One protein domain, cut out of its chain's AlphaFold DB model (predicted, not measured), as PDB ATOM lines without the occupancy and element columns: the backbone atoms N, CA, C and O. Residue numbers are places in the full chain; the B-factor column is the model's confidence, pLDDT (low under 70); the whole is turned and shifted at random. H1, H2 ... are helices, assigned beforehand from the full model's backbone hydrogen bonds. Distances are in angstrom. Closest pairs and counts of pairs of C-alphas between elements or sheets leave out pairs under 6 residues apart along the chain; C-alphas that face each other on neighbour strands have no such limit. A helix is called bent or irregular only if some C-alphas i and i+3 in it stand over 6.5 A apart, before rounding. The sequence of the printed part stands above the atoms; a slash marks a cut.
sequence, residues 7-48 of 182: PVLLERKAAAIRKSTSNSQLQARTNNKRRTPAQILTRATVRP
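What this domain is: This is residues 7 to 48 of the 182 residues of the protein "Major facilitator superfamily domain, general substrate transporter" of Penicillium expansum (UniProt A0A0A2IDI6). Two separate helices stand toward the two ends of a drawn-out rod, with a long loop between them and no shared core. From the far end of H1 the loop folds back beside that helix and then runs on past it, and residues 33 to 48, with the whole of H2, stick out free. The printed part has 42 residues with two named helices, H1 then H2, and no named strand; its class is all helix. It is extended, with a radius of gyration of the C-alphas of 14.2 A, and its C-alphas span 42 by 17 by 13 A.

How they stand to each other: H1, residues 7 to 21, is followed by a long link of 15 residues, 22 to 36, and then by H2, residues 37 to 48. H1 and H2 are apart, with no C-alpha of the one within 8 A of the other. Residues 33 to 48, of which 37 to 48 belong to H2, stand free. In H1 every O i to N i+4 pair is within hydrogen-bond range; in H2, 7 of 8 are.

Where its parts are: H1 begins at C-alpha 7, at (136.640, 129.336, 114.613), and ends 20.8 A away at C-alpha 21, at (144.660, 125.671, 95.739). H2 measures 17.5 A from C-alpha 37 to C-alpha 48, the latter at (115.271, 139.928, 122.007). H2 is neither bent nor irregular, but only just: C-alphas 45 and 48 are 6.0 A apart.

The domain as a whole: The two C-alphas farthest apart, those of Ser 20 and Pro 48, are 42.8 A from each other, while those of Pro 7 and Pro 48, the first and last printed, are 25.0 A apart. The printed part has no cut. The mean pLDDT of the printed part is 74.4, and residues 24 to 35 of the model are under 70, which is low confidence.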
ATOM      1  N   PRO A   7     136.539 128.317 115.659       75.81
ATOM      2  CA  PRO A   7     136.640 129.336 114.613       75.81
ATOM      3  C   PRO A   7     138.070 129.603 114.137       75.81
ATOM      4  O   PRO A   7     138.282 129.754 112.934       75.81
ATOM      5  N   VAL A   8     139.044 129.608 115.053       74.38
ATOM      6  CA  VAL A   8     140.462 129.871 114.749       74.38
ATOM      7  C   VAL A   8     141.092 128.679 114.033       74.38
ATOM      8  O   VAL A   8     141.856 128.852 113.082       74.38
ATOM      9  N   LEU A   9     140.739 127.457 114.435       81.56
ATOM     10  CA  LEU A   9     141.196 126.237 113.768       81.56
ATOM     11  C   LEU A   9     140.660 126.139 112.334       81.56
ATOM     12  O   LEU A   9     141.413 125.827 111.407       81.56
ATOM     13  N   LEU A  10     139.382 126.467 112.129       80.69
ATOM     14  CA  LEU A  10     138.758 126.496 110.807       80.69
ATOM     15  C   LEU A  10     139.325 127.610 109.918       80.69
ATOM     16  O   LEU A  10     139.500 127.394 108.719       80.69
ATOM     17  N   GLU A  11     139.666 128.771 110.484       78.62
ATOM     18  CA  GLU A  11     140.332 129.853 109.752       78.62
ATOM     19  C   GLU A  11     141.753 129.461 109.326       78.62
ATOM     20  O   GLU A  11     142.115 129.647 108.163       78.62
ATOM     21  N   ARG A  12     142.536 128.832 110.215       78.31
ATOM     22  CA  ARG A  12     143.870 128.300 109.885       78.31
ATOM     23  C   ARG A  12     143.806 127.229 108.799       78.31
ATOM     24  O   ARG A  12     144.602 127.260 107.862       78.31
ATOM     25  N   LYS A  13     142.834 126.317 108.883       81.31
ATOM     26  CA  LYS A  13     142.617 125.274 107.871       81.31
ATOM     27  C   LYS A  13     142.202 125.879 106.529       81.31
ATOM     28  O   LYS A  13     142.762 125.513 105.499       81.31
ATOM     29  N   ALA A  14     141.296 126.856 106.532       77.81
ATOM     30  CA  ALA A  14     140.919 127.585 105.324       77.81
ATOM     31  C   ALA A  14     142.109 128.355 104.722       77.81
ATOM     32  O   ALA A  14     142.284 128.353 103.507       77.81
ATOM     33  N   ALA A  15     142.967 128.960 105.550       78.00
ATOM     34  CA  ALA A  15     144.177 129.647 105.100       78.00
ATOM     35  C   ALA A  15     145.211 128.693 104.475       78.00
ATOM     36  O   ALA A  15     145.835 129.049 103.477       78.00
ATOM     37  N   ALA A  16     145.365 127.478 105.013       81.94
ATOM     38  CA  ALA A  16     146.221 126.448 104.425       81.94
ATOM     39  C   ALA A  16     145.706 126.000 103.045       81.94
ATOM     40  O   ALA A  16     146.479 125.941 102.092       81.94
ATOM     41  N   ILE A  17     144.392 125.786 102.914       81.44
ATOM     42  CA  ILE A  17     143.763 125.374 101.649       81.44
ATOM     43  C   ILE A  17     143.838 126.492 100.591       81.44
ATOM     44  O   ILE A  17     144.078 126.226  99.415       81.44
ATOM     45  N   ARG A  18     143.718 127.769 100.989       82.00
ATOM     46  CA  ARG A  18     143.935 128.911 100.075       82.00
ATOM     47  C   ARG A  18     145.324 128.884  99.440       82.00
ATOM     48  O   ARG A  18     145.445 129.158  98.250       82.00
ATOM     49  N   LYS A  19     146.353 128.552 100.229       77.69
ATOM     50  CA  LYS A  19     147.743 128.482  99.756       77.69
ATOM     51  C   LYS A  19     147.974 127.306  98.808       77.69
ATOM     52  O   LYS A  19     148.701 127.474  97.840       77.69
ATOM     53  N   SER A  20     147.356 126.149  99.056       80.38
ATOM     54  CA  SER A  20     147.528 124.966  98.201       80.38
ATOM     55  C   SER A  20     146.755 125.046  96.886       80.38
ATOM     56  O   SER A  20     147.202 124.512  95.880       80.38
ATOM     57  N   THR A  21     145.584 125.685  96.886       75.00
ATOM     58  CA  THR A  21     144.660 125.671  95.739       75.00
ATOM     59  C   THR A  21     144.710 126.970  94.924       75.00
ATOM     60  O   THR A  21     144.031 127.079  93.910       75.00
ATOM     61  N   SER A  22     145.496 127.967  95.355       71.25
ATOM     62  CA  SER A  22     145.585 129.308  94.745       71.25
ATOM     63  C   SER A  22     144.215 129.972  94.497       71.25
ATOM     64  O   SER A  22     144.048 130.821  93.626       71.25
ATOM     65  N   ASN A  23     143.200 129.572  95.271       71.44
ATOM     66  CA  ASN A  23     141.832 130.050  95.145       71.44
ATOM     67  C   ASN A  23     141.497 130.931  96.352       71.44
ATOM     68  O   ASN A  23     141.277 130.450  97.469       71.44
ATOM     69  N   SER A  24     141.468 132.241  96.115       65.00
ATOM     70  CA  SER A  24     141.221 133.268  97.130       65.00
ATOM     71  C   SER A  24     139.769 133.313  97.626       65.00
ATOM     72  O   SER A  24     139.499 133.945  98.648       65.00
ATOM     73  N   GLN A  25     138.836 132.625  96.957       67.88
ATOM     74  CA  GLN A  25     137.413 132.659  97.309       67.88
ATOM     75  C   GLN A  25     137.021 131.702  98.441       67.88
ATOM     76  O   GLN A  25     135.930 131.822  98.998       67.88
ATOM     77  N   LEU A  26     137.897 130.771  98.830       62.31
ATOM     78  CA  LEU A  26     137.610 129.820  99.903       62.31
ATOM     79  C   LEU A  26     137.573 130.540 101.256       62.31
ATOM     80  O   LEU A  26     138.571 131.096 101.713       62.31
ATOM     81  N   GLN A  27     136.424 130.545 101.925       63.44
ATOM     82  CA  GLN A  27     136.255 131.151 103.248       63.44
ATOM     83  C   GLN A  27     135.897 130.091 104.285       63.44
ATOM     84  O   GLN A  27     135.146 129.161 104.001       63.44
ATOM     85  N   ALA A  28     136.435 130.234 105.499       62.66
ATOM     86  CA  ALA A  28     136.008 129.413 106.622       62.66
ATOM     87  C   ALA A  28     134.509 129.640 106.871       62.66
ATOM     88  O   ALA A  28     134.034 130.773 106.815       62.66
ATOM     89  N   ARG A  29     133.765 128.575 107.186       60.88
ATOM     90  CA  ARG A  29     132.320 128.642 107.482       60.88
ATOM     91  C   ARG A  29     132.005 129.573 108.665       60.88
ATOM     92  O   ARG A  29     130.922 130.142 108.746       60.88
ATOM     93  N   THR A  30     132.981 129.758 109.550       56.53
ATOM     94  CA  THR A  30     132.985 130.673 110.698       56.53
ATOM     95  C   THR A  30     133.370 132.111 110.361       56.53
ATOM     96  O   THR A  30     133.253 132.969 111.236       56.53
ATOM     97  N   ASN A  31     133.754 132.422 109.116       51.59
ATOM     98  CA  ASN A  31     133.981 133.787 108.639       51.59
ATOM     99  C   ASN A  31     132.638 134.516 108.457       51.59
ATOM    100  O   ASN A  31     132.250 134.940 107.370       51.59
ATOM    101  N   ASN A  32     131.888 134.654 109.550       56.84
ATOM    102  CA  ASN A  32     130.896 135.705 109.672       56.84
ATOM    103  C   ASN A  32     131.673 137.006 109.449       56.84
ATOM    104  O   ASN A  32     132.530 137.331 110.267       56.84
ATOM    105  N   LYS A  33     131.401 137.703 108.334       57.62
ATOM    106  CA  LYS A  33     131.892 139.059 108.024       57.62
ATOM    107  C   LYS A  33     132.183 139.815 109.321       57.62
ATOM    108  O   LYS A  33     131.262 139.886 110.134       57.62
ATOM    109  N   ARG A  34     133.408 140.336 109.510       57.69
ATOM    110  CA  ARG A  34     133.798 141.180 110.659       57.69
ATOM    111  C   ARG A  34     132.684 142.198 110.915       57.69
ATOM    112  O   ARG A  34     132.590 143.200 110.212       57.69
ATOM    113  N   ARG A  35     131.779 141.885 111.843       64.81
ATOM    114  CA  ARG A  35     130.636 142.742 112.143       64.81
ATOM    115  C   ARG A  35     131.186 143.903 112.938       64.81
ATOM    116  O   ARG A  35     131.949 143.695 113.879       64.81
ATOM    117  N   THR A  36     130.816 145.114 112.559       77.25
ATOM    118  CA  THR A  36     131.172 146.288 113.349       77.25
ATOM    119  C   THR A  36     130.559 146.166 114.749       77.25
ATOM    120  O   THR A  36     129.460 145.617 114.878       77.25
ATOM    121  N   PRO A  37     131.213 146.685 115.804       76.88
ATOM    122  CA  PRO A  37     130.679 146.652 117.168       76.88
ATOM    123  C   PRO A  37     129.243 147.188 117.258       76.88
ATOM    124  O   PRO A  37     128.400 146.593 117.926       76.88
ATOM    125  N   ALA A  38     128.927 148.231 116.482       80.56
ATOM    126  CA  ALA A  38     127.574 148.768 116.350       80.56
ATOM    127  C   ALA A  38     126.565 147.727 115.830       80.56
ATOM    128  O   ALA A  38     125.487 147.583 116.391       80.56
ATOM    129  N   GLN A  39     126.919 146.932 114.814       80.12
ATOM    130  CA  GLN A  39     126.044 145.879 114.284       80.12
ATOM    131  C   GLN A  39     125.843 144.732 115.278       80.12
ATOM    132  O   GLN A  39     124.781 144.107 115.291       80.12
ATOM    133  N   ILE A  40     126.855 144.436 116.098       81.44
ATOM    134  CA  ILE A  40     126.748 143.446 117.173       81.44
ATOM    135  C   ILE A  40     125.776 143.958 118.236       81.44
ATOM    136  O   ILE A  40     124.847 143.231 118.582       81.44
ATOM    137  N   LEU A  41     125.926 145.212 118.670       84.00
ATOM    138  CA  LEU A  41     125.047 145.845 119.653       84.00
ATOM    139  C   LEU A  41     123.600 145.918 119.150       84.00
ATOM    140  O   LEU A  41     122.696 145.408 119.804       84.00
ATOM    141  N   THR A  42     123.372 146.450 117.945       84.31
ATOM    142  CA  THR A  42     122.027 146.529 117.358       84.31
ATOM    143  C   THR A  42     121.390 145.149 117.242       84.31
ATOM    144  O   THR A  42     120.218 144.975 117.565       84.31
ATOM    145  N   ARG A  43     122.144 144.126 116.824       81.44
ATOM    146  CA  ARG A  43     121.607 142.763 116.734       81.44
ATOM    147  C   ARG A  43     121.328 142.157 118.110       81.44
ATOM    148  O   ARG A  43     120.346 141.426 118.235       81.44
ATOM    149  N   ALA A  44     122.161 142.447 119.105       82.06
ATOM    150  CA  ALA A  44     121.986 141.984 120.476       82.06
ATOM    151  C   ALA A  44     120.737 142.588 121.132       82.06
ATOM    152  O   ALA A  44     120.056 141.876 121.857       82.06
ATOM    153  N   THR A  45     120.382 143.840 120.825       85.31
ATOM    154  CA  THR A  45     119.182 144.499 121.374       85.31
ATOM    155  C   THR A  45     117.915 144.200 120.568       85.31
ATOM    156  O   THR A  45     116.871 143.884 121.129       85.31
ATOM    157  N   VAL A  46     117.980 144.251 119.234       87.44
ATOM    158  CA  VAL A  46     116.791 144.100 118.373       87.44
ATOM    159  C   VAL A  46     116.271 142.662 118.359       87.44
ATOM    160  O   VAL A  46     115.069 142.441 118.218       87.44
ATOM    161  N   ARG A  47     117.151 141.662 118.486       84.31
ATOM    162  CA  ARG A  47     116.745 140.252 118.421       84.31
ATOM    163  C   ARG A  47     115.846 139.845 119.605       84.31
ATOM    164  O   ARG A  47     114.786 139.298 119.312       84.31
ATOM    165  N   PRO A  48     116.175 140.145 120.877       84.75
ATOM    166  CA  PRO A  48     115.271 139.928 122.007       84.75
ATOM    167  C   PRO A  48     113.952 140.694 121.889       84.75
ATOM    168  O   PRO A  48     112.907 140.092 122.096       84.75
TER     169      PRO A  48